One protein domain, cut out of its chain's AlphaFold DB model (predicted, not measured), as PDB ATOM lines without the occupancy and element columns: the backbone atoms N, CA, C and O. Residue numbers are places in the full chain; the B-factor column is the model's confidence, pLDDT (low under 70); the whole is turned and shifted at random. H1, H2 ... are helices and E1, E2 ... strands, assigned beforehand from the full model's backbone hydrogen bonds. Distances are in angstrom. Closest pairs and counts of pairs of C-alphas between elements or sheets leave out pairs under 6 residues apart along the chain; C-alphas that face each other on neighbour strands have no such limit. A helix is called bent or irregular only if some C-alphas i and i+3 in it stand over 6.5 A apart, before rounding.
ATOM      1  N   SER A   8      43.214  57.183 126.227       92.56
ATOM      2  CA  SER A   8      43.608  56.343 127.368       92.56
ATOM      3  C   SER A   8      43.691  54.845 127.045       92.56
ATOM      4  O   SER A   8      44.459  54.125 127.673       92.56
ATOM      5  N   LEU A   9      42.890  54.356 126.091       93.44
ATOM      6  CA  LEU A   9      42.936  52.961 125.646       93.44
ATOM      7  C   LEU A   9      44.212  52.710 124.839       93.44
ATOM      8  O   LEU A   9      44.900  51.714 125.067       93.44
ATOM      9  N   THR A  10      44.537  53.632 123.935       94.06
ATOM     10  CA  THR A  10      45.769  53.604 123.140       94.06
ATOM     11  C   THR A  10      46.999  53.705 124.041       94.06
ATOM     12  O   THR A  10      47.886  52.866 123.946       94.06
ATOM     13  N   ASP A  11      47.006  54.650 124.986       95.69
ATOM     14  CA  ASP A  11      48.121  54.873 125.910       95.69
ATOM     15  C   ASP A  11      48.406  53.637 126.777       95.69
ATOM     16  O   ASP A  11      49.569  53.287 126.984       95.69
ATOM     17  N   LEU A  12      47.365  52.961 127.286       96.25
ATOM     18  CA  LEU A  12      47.545  51.730 128.062       96.25
ATOM     19  C   LEU A  12      48.107  50.602 127.188       96.25
ATOM     20  O   LEU A  12      48.994  49.866 127.623       96.25
ATOM     21  N   LEU A  13      47.599  50.461 125.959       96.56
ATOM     22  CA  LEU A  13      48.053  49.432 125.026       96.56
ATOM     23  C   LEU A  13      49.523  49.632 124.634       96.56
ATOM     24  O   LEU A  13      50.270  48.656 124.607       96.56
ATOM     25  N   ASP A  14      49.953  50.873 124.408       96.56
ATOM     26  CA  ASP A  14      51.347  51.205 124.090       96.56
ATOM     27  C   ASP A  14      52.299  50.903 125.260       96.56
ATOM     28  O   ASP A  14      53.454  50.524 125.053       96.56
ATOM     29  N   GLN A  15      51.820  51.034 126.500       96.75
ATOM     30  CA  GLN A  15      52.609  50.773 127.707       96.75
ATOM     31  C   GLN A  15      52.647  49.292 128.109       96.75
ATOM     32  O   GLN A  15      53.637  48.847 128.696       96.75
ATOM     33  N   ALA A  16      51.607  48.514 127.792       96.69
ATOM     34  CA  ALA A  16      51.468  47.120 128.222       96.69
ATOM     35  C   ALA A  16      52.695  46.221 127.920       96.69
ATOM     36  O   ALA A  16      53.108  45.477 128.816       96.69
ATOM     37  N   PRO A  17      53.353  46.297 126.740       96.81
ATOM     38  CA  PRO A  17      54.545  45.493 126.446       96.81
ATOM     39  C   PRO A  17      55.742  45.771 127.366       96.81
ATOM     40  O   PRO A  17      56.620  44.921 127.495       96.81
ATOM     41  N   ALA A  18      55.802  46.948 127.997       96.50
ATOM     42  CA  ALA A  18      56.892  47.344 128.888       96.50
ATOM     43  C   ALA A  18      56.666  46.930 130.356       96.50
ATOM     44  O   ALA A  18      57.514  47.214 131.203       96.50
ATOM     45  N   CYS A  19      55.551  46.259 130.672       97.06
ATOM     46  CA  CYS A  19      55.238  45.804 132.026       97.06
ATOM     47  C   CYS A  19      56.351  44.890 132.578       97.06
ATOM     48  O   CYS A  19      56.640  43.831 132.023       97.06
ATOM     49  N   SER A  20      56.987  45.302 133.679       95.12
ATOM     50  CA  SER A  20      58.252  44.722 134.157       95.12
ATOM     51  C   SER A  20      58.125  43.721 135.300       95.12
ATOM     52  O   SER A  20      59.033  42.920 135.506       95.12
ATOM     53  N   ASP A  21      57.041  43.775 136.069       95.94
ATOM     54  CA  ASP A  21      56.878  42.969 137.277       95.94
ATOM     55  C   ASP A  21      55.414  42.601 137.550       95.94
ATOM     56  O   ASP A  21      54.473  43.179 137.002       95.94
ATOM     57  N   SER A  22      55.215  41.608 138.420       93.81
ATOM     58  CA  SER A  22      53.895  41.041 138.708       93.81
ATOM     59  C   SER A  22      52.948  41.990 139.451       93.81
ATOM     60  O   SER A  22      51.735  41.777 139.405       93.81
ATOM     61  N   ALA A  23      53.459  42.990 140.176       94.50
ATOM     62  CA  ALA A  23      52.609  43.968 140.854       94.50
ATOM     63  C   ALA A  23      52.044  44.958 139.830       94.50
ATOM     64  O   ALA A  23      50.831  45.175 139.801       94.50
ATOM     65  N   HIS A  24      52.897  45.457 138.931       94.69
ATOM     66  CA  HIS A  24      52.475  46.260 137.788       94.69
ATOM     67  C   HIS A  24      51.497  45.505 136.888       94.69
ATOM     68  O   HIS A  24      50.472  46.068 136.517       94.69
ATOM     69  N   LEU A  25      51.746  44.222 136.612       97.25
ATOM     70  CA  LEU A  25      50.853  43.394 135.796       97.25
ATOM     71  C   LEU A  25      49.423  43.359 136.357       97.25
ATOM     72  O   LEU A  25      48.464  43.561 135.617       97.25
ATOM     73  N   ARG A  26      49.261  43.157 137.673       97.12
ATOM     74  CA  ARG A  26      47.935  43.201 138.319       97.12
ATOM     75  C   ARG A  26      47.281  44.578 138.195       97.12
ATOM     76  O   ARG A  26      46.074  44.646 137.985       97.12
ATOM     77  N   GLY A  27      48.075  45.645 138.300       96.88
ATOM     78  CA  GLY A  27      47.626  47.018 138.067       96.88
ATOM     79  C   GLY A  27      47.086  47.216 136.651       96.88
ATOM     80  O   GLY A  27      45.942  47.629 136.498       96.88
ATOM     81  N   PHE A  28      47.853  46.814 135.633       97.25
ATOM     82  CA  PHE A  28      47.441  46.869 134.226       97.25
ATOM     83  C   PHE A  28      46.155  46.087 133.960       97.25
ATOM     84  O   PHE A  28      45.276  46.568 133.249       97.25
ATOM     85  N   ILE A  29      46.014  44.890 134.537       97.56
ATOM     86  CA  ILE A  29      44.798  44.086 134.379       97.56
ATOM     87  C   ILE A  29      43.596  44.826 134.977       97.56
ATOM     88  O   ILE A  29      42.580  44.964 134.296       97.56
ATOM     89  N   ALA A  30      43.709  45.339 136.204       97.25
ATOM     90  CA  ALA A  30      42.626  46.084 136.845       97.25
ATOM     91  C   ALA A  30      42.258  47.355 136.057       97.25
ATOM     92  O   ALA A  30      41.091  47.566 135.729       97.25
ATOM     93  N   GLU A  31      43.256  48.149 135.667       97.75
ATOM     94  CA  GLU A  31      43.063  49.369 134.881       97.75
ATOM     95  C   GLU A  31      42.445  49.075 133.510       97.75
ATOM     96  O   GLU A  31      41.530  49.776 133.080       97.75
ATOM     97  N   SER A  32      42.861  47.989 132.848       97.69
ATOM     98  CA  SER A  32      42.285  47.590 131.564       97.69
ATOM     99  C   SER A  32      40.789  47.268 131.673       97.69
ATOM    100  O   SER A  32      40.001  47.621 130.794       97.69
ATOM    101  N   GLN A  33      40.359  46.648 132.776       97.31
ATOM    102  CA  GLN A  33      38.945  46.376 133.021       97.31
ATOM    103  C   GLN A  33      38.172  47.664 133.321       97.31
ATOM    104  O   GLN A  33      37.053  47.842 132.842       97.31
ATOM    105  N   ASP A  34      38.741  48.597 134.075       97.25
ATOM    106  CA  ASP A  34      38.064  49.865 134.346       97.25
ATOM    107  C   ASP A  34      37.944  50.732 133.087       97.25
ATOM    108  O   ASP A  34      36.870  51.274 132.811       97.25
ATOM    109  N   LEU A  35      38.986  50.776 132.258       97.50
ATOM    110  CA  LEU A  35      38.962  51.476 130.979       97.50
ATOM    111  C   LEU A  35      37.994  50.842 129.972       97.50
ATOM    112  O   LEU A  35      37.231  51.580 129.349       97.50
ATOM    113  N   ALA A  36      37.937  49.507 129.860       97.12
ATOM    114  CA  ALA A  36      36.915  48.833 129.049       97.12
ATOM    115  C   ALA A  36      35.502  49.229 129.494       97.12
ATOM    116  O   ALA A  36      34.649  49.551 128.667       97.12
ATOM    117  N   ARG A  37      35.243  49.236 130.807       96.81
ATOM    118  CA  ARG A  37      33.923  49.585 131.343       96.81
ATOM    119  C   ARG A  37      33.560  51.036 131.049       96.81
ATOM    120  O   ARG A  37      32.432  51.300 130.638       96.81
ATOM    121  N   ASN A  38      34.509  51.953 131.218       96.25
ATOM    122  CA  ASN A  38      34.317  53.368 130.911       96.25
ATOM    123  C   ASN A  38      34.058  53.585 129.415       96.25
ATOM    124  O   ASN A  38      33.128  54.303 129.061       96.25
ATOM    125  N   ALA A  39      34.807  52.915 128.537       96.25
ATOM    126  CA  ALA A  39      34.594  52.988 127.094       96.25
ATOM    127  C   ALA A  39      33.169  52.550 126.709       96.25
ATOM    128  O   ALA A  39      32.454  53.287 126.029       96.25
ATOM    129  N   LEU A  40      32.704  51.409 127.231       96.00
ATOM    130  CA  LEU A  40      31.334  50.922 127.014       96.00
ATOM    131  C   LEU A  40      30.265  51.835 127.633       96.00
ATOM    132  O   LEU A  40      29.137  51.908 127.141       96.00
ATOM    133  N   HIS A  41      30.576  52.513 128.740       95.25
ATOM    134  CA  HIS A  41      29.685  53.507 129.337       95.25
ATOM    135  C   HIS A  41      29.543  54.747 128.443       95.25
ATOM    136  O   HIS A  41      28.451  55.294 128.319       95.25
ATOM    137  N   HIS A  42      30.621  55.141 127.765       93.75
ATOM    138  CA  HIS A  42      30.644  56.259 126.822       93.75
ATOM    139  C   HIS A  42      30.207  55.895 125.395       93.75
ATOM    140  O   HIS A  42      30.213  56.760 124.520       93.75
ATOM    141  N   GLY A  43      29.761  54.657 125.165       92.56
ATOM    142  CA  GLY A  43      29.178  54.228 123.891       92.56
ATOM    143  C   GLY A  43      30.185  53.731 122.855       92.56
ATOM    144  O   GLY A  43      29.836  53.644 121.679       92.56
ATOM    145  N   GLU A  44      31.409  53.393 123.265       95.31
ATOM    146  CA  GLU A  44      32.336  52.654 122.406       95.31
ATOM    147  C   GLU A  44      31.724  51.292 122.042       95.31
ATOM    148  O   GLU A  44      31.144  50.613 122.894       95.31
ATOM    149  N   ALA A  45      31.856  50.884 120.777       95.50
ATOM    150  CA  ALA A  45      31.295  49.622 120.305       95.50
ATOM    151  C   ALA A  45      31.957  48.424 121.002       95.50
ATOM    152  O   ALA A  45      33.186  48.361 121.122       95.50
ATOM    153  N   ALA A  46      31.163  47.420 121.379       96.75
ATOM    154  CA  ALA A  46      31.641  46.241 122.098       96.75
ATOM    155  C   ALA A  46      32.738  45.491 121.335       96.75
ATOM    156  O   ALA A  46      33.702  45.021 121.932       96.75
ATOM    157  N   VAL A  47      32.629  45.430 120.006       97.19
ATOM    158  CA  VAL A  47      33.635  44.800 119.137       97.19
ATOM    159  C   VAL A  47      34.978  45.536 119.195       97.19
ATOM    160  O   VAL A  47      36.025  44.891 119.231       97.19
ATOM    161  N   SER A  48      34.969  46.873 119.240       97.00
ATOM    162  CA  SER A  48      36.194  47.671 119.376       97.00
ATOM    163  C   SER A  48      36.846  47.446 120.738       97.00
ATOM    164  O   SER A  48      38.051  47.214 120.812       97.00
ATOM    165  N   VAL A  49      36.044  47.447 121.809       97.69
ATOM    166  CA  VAL A  49      36.525  47.186 123.174       97.69
ATOM    167  C   VAL A  49      37.080  45.769 123.306       97.69
ATOM    168  O   VAL A  49      38.134  45.591 123.908       97.69
ATOM    169  N   ALA A  50      36.424  44.767 122.716       97.88
ATOM    170  CA  ALA A  50      36.891  43.384 122.743       97.88
ATOM    171  C   ALA A  50      38.228  43.205 122.013       97.88
ATOM    172  O   ALA A  50      39.145  42.558 122.528       97.88
ATOM    173  N   ARG A  51      38.379  43.843 120.845       97.94
ATOM    174  CA  ARG A  51      39.654  43.859 120.121       97.94
ATOM    175  C   ARG A  51      40.755  44.475 120.971       97.94
ATOM    176  O   ARG A  51      41.794  43.851 121.172       97.94
ATOM    177  N   TRP A  52      40.509  45.670 121.501       98.06
ATOM    178  CA  TRP A  52      41.465  46.365 122.356       98.06
ATOM    179  C   TRP A  52      41.853  45.530 123.582       98.06
ATOM    180  O   TRP A  52      43.036  45.339 123.857       98.06
ATOM    181  N   TYR A  53      40.873  44.962 124.285       98.19
ATOM    182  CA  TYR A  53      41.119  44.162 125.483       98.19
ATOM    183  C   TYR A  53      41.932  42.896 125.176       98.19
ATOM    184  O   TYR A  53      42.836  42.527 125.931       98.19
ATOM    185  N   SER A  54      41.659  42.259 124.036       98.44
ATOM    186  CA  SER A  54      42.420  41.101 123.558       98.44
ATOM    187  C   SER A  54      43.878  41.457 123.258       98.44
ATOM    188  O   SER A  54      44.787  40.698 123.606       98.44
ATOM    189  N   GLN A  55      44.113  42.625 122.658       98.25
ATOM    190  CA  GLN A  55      45.450  43.129 122.346       98.25
ATOM    191  C   GLN A  55      46.230  43.478 123.613       98.25
ATOM    192  O   GLN A  55      47.366  43.029 123.754       98.25
ATOM    193  N   VAL A  56      45.613  44.181 124.570       98.12
ATOM    194  CA  VAL A  56      46.233  44.472 125.876       98.12
ATOM    195  C   VAL A  56      46.585  43.174 126.598       98.12
ATOM    196  O   VAL A  56      47.715  43.002 127.044       98.12
ATOM    197  N   THR A  57      45.653  42.221 126.664       98.12
ATOM    198  CA  THR A  57      45.890  40.923 127.310       98.12
ATOM    199  C   THR A  57      47.051  40.177 126.648       98.12
ATOM    200  O   THR A  57      47.943  39.690 127.337       98.12
ATOM    201  N   THR A  58      47.092  40.137 125.315       97.94
ATOM    202  CA  THR A  58      48.174  39.481 124.565       97.94
ATOM    203  C   THR A  58      49.520  40.186 124.760       97.94
ATOM    204  O   THR A  58      50.536  39.517 124.941       97.94
ATOM    205  N   ALA A  59      49.539  41.521 124.794       97.94
ATOM    206  CA  ALA A  59      50.740  42.306 125.074       97.94
ATOM    207  C   ALA A  59      51.285  42.033 126.485       97.94
ATOM    208  O   ALA A  59      52.486  41.833 126.656       97.94
ATOM    209  N   LEU A  60      50.403  41.953 127.484       97.88
ATOM    210  CA  LEU A  60      50.775  41.628 128.860       97.88
ATOM    211  C   LEU A  60      51.302  40.194 128.994       97.88
ATOM    212  O   LEU A  60      52.296  39.986 129.690       97.88
ATOM    213  N   LEU A  61      50.702  39.219 128.299       96.94
ATOM    214  CA  LEU A  61      51.192  37.833 128.264       96.94
ATOM    215  C   LEU A  61      52.621  37.723 127.707       96.94
ATOM    216  O   LEU A  61      53.369  36.844 128.129       96.94
ATOM    217  N   GLY A  62      53.000  38.610 126.782       96.00
ATOM    218  CA  GLY A  62      54.349  38.697 126.213       96.00
ATOM    219  C   GLY A  62      55.300  39.660 126.934       96.00
ATOM    220  O   GLY A  62      56.414  39.870 126.454       96.00
ATOM    221  N   SER A  63      54.878  40.276 128.041       97.50
ATOM    222  CA  SER A  63      55.652  41.321 128.720       97.50
ATOM    223  C   SER A  63      56.808  40.764 129.573       97.50
ATOM    224  O   SER A  63      56.761  39.609 130.016       97.50
ATOM    225  N   PRO A  64      57.840  41.579 129.878       97.44
ATOM    226  CA  PRO A  64      58.938  41.184 130.762       97.44
ATOM    227  C   PRO A  64      58.499  40.667 132.141       97.44
ATOM    228  O   PRO A  64      59.186  39.819 132.711       97.44
ATOM    229  N   ALA A  65      57.343  41.109 132.650       97.00
ATOM    230  CA  ALA A  65      56.760  40.643 133.910       97.00
ATOM    231  C   ALA A  65      56.524  39.124 133.966       97.00
ATOM    232  O   ALA A  65      56.457  38.562 135.059       97.00
ATOM    233  N   LEU A  66      56.397  38.467 132.807       95.94
ATOM    234  CA  LEU A  66      56.180  37.027 132.673       95.94
ATOM    235  C   LEU A  66      57.341  36.320 131.954       95.94
ATOM    236  O   LEU A  66      57.221  35.151 131.611       95.94
ATOM    237  N   ALA A  67      58.485  36.983 131.752       94.56
ATOM    238  CA  ALA A  67      59.597  36.433 130.966       94.56
ATOM    239  C   ALA A  67      60.258  35.183 131.579       94.56
ATOM    240  O   ALA A  67      60.936  34.442 130.871       94.56
ATOM    241  N   GLN A  68      60.098  34.967 132.889       93.12
ATOM    242  CA  GLN A  68      60.579  33.758 133.571       93.12
ATOM    243  C   GLN A  68      59.586  32.594 133.479       93.12
ATOM    244  O   GLN A  68      59.950  31.455 133.765       93.12
ATOM    245  N   GLU A  69      58.346  32.872 133.080       94.25
ATOM    246  CA  GLU A  69      57.322  31.859 132.902       94.25
ATOM    247  C   GLU A  69      57.399  31.279 131.484       94.25
ATOM    248  O   GLU A  69      57.695  31.995 130.521       94.25
ATOM    249  N   PRO A  70      57.103  29.983 131.304       94.38
ATOM    250  CA  PRO A  70      56.958  29.408 129.976       94.38
ATOM    251  C   PRO A  70      55.905  30.181 129.164       94.38
ATOM    252  O   PRO A  70      54.825  30.462 129.694       94.38
ATOM    253  N   PRO A  71      56.173  30.510 127.887       93.88
ATOM    254  CA  PRO A  71      55.223  31.254 127.074       93.88
ATOM    255  C   PRO A  71      53.949  30.437 126.852       93.88
ATOM    256  O   PRO A  71      53.996  29.222 126.633       93.88
ATOM    257  N   VAL A  72      52.810  31.125 126.867       95.88
ATOM    258  CA  VAL A  72      51.502  30.544 126.556       95.88
ATOM    259  C   VAL A  72      51.053  30.975 125.164       95.88
ATOM    260  O   VAL A  72      51.409  32.051 124.688       95.88
ATOM    261  N   THR A  73      50.267  30.137 124.497       96.12
ATOM    262  CA  THR A  73      49.712  30.434 123.169       96.12
ATOM    263  C   THR A  73      48.227  30.761 123.295       96.12
ATOM    264  O   THR A  73      47.456  29.843 123.584       96.12
ATOM    265  N   PRO A  74      47.797  32.019 123.083       97.12
ATOM    266  CA  PRO A  74      46.382  32.377 123.077       97.12
ATOM    267  C   PRO A  74      45.571  31.540 122.085       97.12
ATOM    268  O   PRO A  74      46.029  31.251 120.980       97.12
ATOM    269  N   VAL A  75      44.344  31.182 122.464       95.94
ATOM    270  CA  VAL A  75      43.382  30.467 121.609       95.94
ATOM    271  C   VAL A  75      41.963  30.998 121.828       95.94
ATOM    272  O   VAL A  75      41.717  31.854 122.677       95.94
ATOM    273  N   GLY A  76      41.000  30.504 121.047       94.56
ATOM    274  CA  GLY A  76      39.595  30.881 121.212       94.56
ATOM    275  C   GLY A  76      39.344  32.367 120.932       94.56
ATOM    276  O   GLY A  76      39.926  32.928 120.007       94.56
ATOM    277  N   ALA A  77      38.454  32.988 121.711       95.69
ATOM    278  CA  ALA A  77      38.073  34.390 121.533       95.69
ATOM    279  C   ALA A  77      39.264  35.348 121.673       95.69
ATOM    280  O   ALA A  77      39.376  36.287 120.893       95.69
ATOM    281  N   LEU A  78      40.193  35.071 122.596       96.94
ATOM    282  CA  LEU A  78      41.385  35.897 122.790       96.94
ATOM    283  C   LEU A  78      42.254  35.943 121.525       96.94
ATOM    284  O   LEU A  78      42.619  37.022 121.070       96.94
ATOM    285  N   ALA A  79      42.515  34.789 120.903       96.25
ATOM    286  CA  ALA A  79      43.295  34.720 119.662       96.25
ATOM    287  C   ALA A  79      42.587  35.333 118.444       96.25
ATOM    288  O   ALA A  79      43.245  35.695 117.473       96.25
ATOM    289  N   ARG A  80      41.254  35.429 118.474       95.44
ATOM    290  CA  ARG A  80      40.457  36.070 117.417       95.44
ATOM    291  C   ARG A  80      40.241  37.566 117.646       95.44
ATOM    292  O   ARG A  80      39.562  38.195 116.844       95.44
ATOM    293  N   GLU A  81      40.806  38.123 118.715       97.38
ATOM    294  CA  GLU A  81      40.563  39.498 119.159       97.38
ATOM    295  C   GLU A  81      39.087  39.793 119.501       97.38
ATOM    296  O   GLU A  81      38.575  40.887 119.278       97.38
ATOM    297  N   GLU A  82      38.386  38.797 120.037       96.94
ATOM    298  CA  GLU A  82      36.962  38.857 120.384       96.94
ATOM    299  C   GLU A  82      36.728  38.761 121.902       96.94
ATOM    300  O   GLU A  82      35.590  38.602 122.338       96.94
ATOM    301  N   ALA A  83      37.777  38.808 122.729       96.56
ATOM    302  CA  ALA A  83      37.629  38.645 124.171       96.56
ATOM    303  C   ALA A  83      37.138  39.930 124.850       96.56
ATOM    304  O   ALA A  83      37.752  40.988 124.733       96.56
ATOM    305  N   LEU A  84      36.071  39.809 125.634       95.12
ATOM    306  CA  LEU A  84      35.695  40.776 126.663       95.12
ATOM    307  C   LEU A  84      36.254  40.323 128.020       95.12
ATOM    308  O   LEU A  84      36.592  39.150 128.184       95.12
ATOM    309  N   PRO A  85      36.281  41.195 129.040       94.38
ATOM    310  CA  PRO A  85      36.688  40.776 130.381       94.38
ATOM    311  C   PRO A  85      35.777  39.706 131.011       94.38
ATOM    312  O   PRO A  85      36.201  39.030 131.943       94.38
ATOM    313  N   SER A  86      34.543  39.534 130.515       91.19
ATOM    314  CA  SER A  86      33.642  38.433 130.894       91.19
ATOM    315  C   SER A  86      33.817  37.163 130.055       91.19
ATOM    316  O   SER A  86      33.159  36.158 130.317       91.19
ATOM    317  N   THR A  87      34.670  37.178 129.033       92.38
ATOM    318  CA  THR A  87      34.922  36.020 128.175       92.38
ATOM    319  C   THR A  87      36.024  35.156 128.787       92.38
ATOM    320  O   THR A  87      37.036  35.701 129.231       92.38
ATOM    321  N   PRO A  88      35.897  33.814 128.787       92.94
ATOM    322  CA  PRO A  88      37.013  32.933 129.118       92.94
ATOM    323  C   PRO A  88      38.259  33.269 128.284       92.94
ATOM    324  O   PRO A  88      38.225  33.245 127.051       92.94
ATOM    325  N   LEU A  89      39.365  33.571 128.960       96.00
ATOM    326  CA  LEU A  89      40.651  33.862 128.336       96.00
ATOM    327  C   LEU A  89      41.437  32.560 128.262       96.00
ATOM    328  O   LEU A  89      41.946  32.069 129.268       96.00
ATOM    329  N   LEU A  90      41.460  31.966 127.072       95.81
ATOM    330  CA  LEU A  90      42.008  30.633 126.858       95.81
ATOM    331  C   LEU A  90      43.406  30.713 126.252       95.81
ATOM    332  O   LEU A  90      43.638  31.453 125.291       95.81
ATOM    333  N   TRP A  91      44.313  29.877 126.743       96.69
ATOM    334  CA  TRP A  91      45.617  29.664 126.125       96.69
ATOM    335  C   TRP A  91      46.139  28.255 126.376       96.69
ATOM    336  O   TRP A  91      45.748  27.575 127.320       96.69
ATOM    337  N   VAL A  92      47.044  27.815 125.512       96.44
ATOM    338  CA  VAL A  92      47.780  26.562 125.676       96.44
ATOM    339  C   VAL A  92      49.085  26.853 126.388       96.44
ATOM    340  O   VAL A  92      49.834  27.735 125.968       96.44
ATOM    341  N   SER A  93      49.361  26.093 127.440       93.12
ATOM    342  CA  SER A  93      50.597  26.192 128.213       93.12
ATOM    343  C   SER A  93      51.333  24.850 128.198       93.12
ATOM    344  O   SER A  93      50.680  23.809 128.298       93.12
ATOM    345  N   PRO A  94      52.677  24.833 128.129       88.31
ATOM    346  CA  PRO A  94      53.452  23.607 128.319       88.31
ATOM    347  C   PRO A  94      53.350  23.050 129.751       88.31
ATOM    348  O   PRO A  94      53.642  21.877 129.968       88.31
ATOM    349  N   HIS A  95      52.931  23.874 130.720       87.12
ATOM    350  CA  HIS A  95      52.731  23.484 132.115       87.12
ATOM    351  C   HIS A  95      51.330  23.894 132.577       87.12
ATOM    352  O   HIS A  95      50.952  25.060 132.461       87.12
ATOM    353  N   THR A  96      50.561  22.945 133.108       85.69
ATOM    354  CA  THR A  96      49.211  23.192 133.630       85.69
ATOM    355  C   THR A  96      49.166  22.824 135.119       85.69
ATOM    356  O   THR A  96      49.471  21.675 135.446       85.69
ATOM    357  N   PRO A  97      48.776  23.747 136.022       89.62
ATOM    358  CA  PRO A  97      48.388  25.135 135.750       89.62
ATOM    359  C   PRO A  97      49.588  26.037 135.412       89.62
ATOM    360  O   PRO A  97      50.686  25.835 135.930       89.62
ATOM    361  N   SER A  98      49.370  27.036 134.561       92.69
ATOM    362  CA  SER A  98      50.330  28.104 134.277       92.69
ATOM    363  C   SER A  98      50.257  29.196 135.350       92.69
ATOM    364  O   SER A  98      49.202  29.428 135.948       92.69
ATOM    365  N   ALA A  99      51.359  29.911 135.595       92.25
ATOM    366  CA  ALA A  99      51.341  31.069 136.494       92.25
ATOM    367  C   ALA A  99      50.427  32.183 135.951       92.25
ATOM    368  O   ALA A  99      49.756  32.882 136.712       92.25
ATOM    369  N   GLN A 100      50.354  32.299 134.623       93.94
ATOM    370  CA  GLN A 100      49.530  33.251 133.887       93.94
ATOM    371  C   GLN A 100      48.042  33.105 134.231       93.94
ATOM    372  O   GLN A 100      47.364  34.110 134.444       93.94
ATOM    373  N   ALA A 101      47.538  31.873 134.380       92.06
ATOM    374  CA  ALA A 101      46.144  31.616 134.769       92.06
ATOM    375  C   ALA A 101      45.786  32.184 136.148       92.06
ATOM    376  O   ALA A 101      44.622  32.485 136.397       92.06
ATOM    377  N   GLY A 102      46.774  32.411 137.017       92.56
ATOM    378  CA  GLY A 102      46.574  33.046 138.318       92.56
ATOM    379  C   GLY A 102      46.399  34.570 138.282       92.56
ATOM    380  O   GLY A 102      46.046  35.149 139.308       92.56
ATOM    381  N   PHE A 103      46.656  35.239 137.151       95.06
ATOM    382  CA  PHE A 103      46.560  36.703 137.048       95.06
ATOM    383  C   PHE A 103      45.194  37.205 136.570       95.06
ATOM    384  O   PHE A 103      44.767  38.279 136.993       95.06
ATOM    385  N   TRP A 104      44.498  36.441 135.723       95.00
ATOM    386  CA  TRP A 104      43.181  36.805 135.200       95.00
ATOM    387  C   TRP A 104      42.091  35.925 135.807       95.00
ATOM    388  O   TRP A 104      42.166  34.703 135.730       95.00
ATOM    389  N   GLU A 105      41.012  36.536 136.298       92.19
ATOM    390  CA  GLU A 105      39.840  35.806 136.811       92.19
ATOM    391  C   GLU A 105      39.260  34.827 135.774       92.19
ATOM    392  O   GLU A 105      38.880  33.699 136.102       92.19
ATOM    393  N   MET A 106      39.259  35.233 134.502       94.06
ATOM    394  CA  MET A 106      38.785  34.428 133.376       94.06
ATOM    395  C   MET A 106      39.885  33.601 132.693       94.06
ATOM    396  O   MET A 106      39.593  32.908 131.722       94.06
ATOM    397  N   GLY A 107      41.128  33.640 133.187       95.25
ATOM    398  CA  GLY A 107      42.264  32.908 132.621       95.25
ATOM    399  C   GLY A 107      42.131  31.398 132.795       95.25
ATOM    400  O   GLY A 107      41.918  30.914 133.909       95.25
ATOM    401  N   ARG A 108      42.227  30.630 131.708       94.88
ATOM    402  CA  ARG A 108      42.128  29.164 131.732       94.88
ATOM    403  C   ARG A 108      43.165  28.538 130.804       94.88
ATOM    404  O   ARG A 108      43.271  28.903 129.635       94.88
ATOM    405  N   ASP A 109      43.861  27.532 131.322       94.88
ATOM    406  CA  ASP A 109      44.778  26.716 130.533       94.88
ATOM    407  C   ASP A 109      44.031  25.623 129.769       94.88
ATOM    408  O   ASP A 109      43.163  24.937 130.314       94.88
ATOM    409  N   LEU A 110      44.439  25.403 128.522       93.81
ATOM    410  CA  LEU A 110      44.101  24.222 127.747       93.81
ATOM    411  C   LEU A 110      45.331  23.331 127.583       93.81
ATOM    412  O   LEU A 110      46.449  23.808 127.393       93.81
ATOM    413  N   SER A 111      45.110  22.017 127.589       89.50
ATOM    414  CA  SER A 111      46.185  21.032 127.415       89.50
ATOM    415  C   SER A 111      46.733  20.978 125.985       89.50
ATOM    416  O   SER A 111      47.833  20.483 125.766       89.50
TER     417      SER A 111
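Overview. This is residues 8 to 111 of the 232 residues of an uncharacterized protein of Corynebacterium oculi (UniProt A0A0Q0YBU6). A small three-stranded sheet, E1 to E3, packs beside a bundle of three helices, H1, H2 and H3, that run up and down with their centres in a triangle. H3 is the helix of the bundle that reaches the sheet, with its residues 54 to 61, and the four-residue H4 sits between H3 and E2. The printed part has 104 residues, with four named helices and three named strands in the order H1 H2 H3 E1 H4 E2 E3; the sheet order is E1, E2, E3, mixed, and the class is mostly helix. The whole is compact, with a radius of gyration of the C-alphas of 12.9 A, and spans 40 by 26 by 18 A, only just elongated.

Along the chain. In the sheet, E1 is residues 73 to 75, E2 is residues 89 to 92 and E3 is residues 107 to 110, ending at C-alpha 110 at (44.101, 24.222, 127.747). H3, residues 46 to 61, is 22.2 A long. H2, residues 22 to 41, is the longest helix at 28.8 A. H1, residues 8 to 18, begins at C-alpha 8 at (43.608, 56.343, 127.368) and is 16.1 A long; it is irregular, but only just, with C-alphas 14 and 17 at 7.0 A. H4 is residues 76 to 79.

Arrangement. E2 is the inner strand. E1 and E2 are antiparallel at 130 degrees, with N 73 and O 92 at 2.8 A, within hydrogen-bond range. E2 and E3 are parallel at 32 degrees, with N 108 and O 89 at 2.8 A, within hydrogen-bond range. H3 only grazes the sheet, with residues 54 to 61, and H4 only grazes it too. H3, with residues 54 to 58 alone, only just touches H4, with 3 pairs of C-alphas within 8 A, the closest those of Ser 54 and Leu 78, 5.4 A. H3 is the hub. It touches H2, closest at the C-alphas of Ala 36 and Val 49, 6.1 A, in a helical hairpin at a shallow tilt of 5 degrees, opposite ways. H3 touches H1, closest at the C-alphas of Pro 17 and Ala 59, 5.1 A, the same way at 19 degrees. H1 and H2 are apart from E1, E2 and E3. Every O i to N i+4 pair is within hydrogen-bond range in H2 and H3, against 5 of 7 in H1; H4 is too short for one.

Size, cuts and confidence. The C-alphas farthest apart, those of His 42 and His 95, are 39.9 A from each other. The printed part has no cut. The links from H3 to E1, 11 residues, and from E2 to E3, 14 residues, are long. The mean pLDDT of the printed part is 95.4, and no printed residue is under 70.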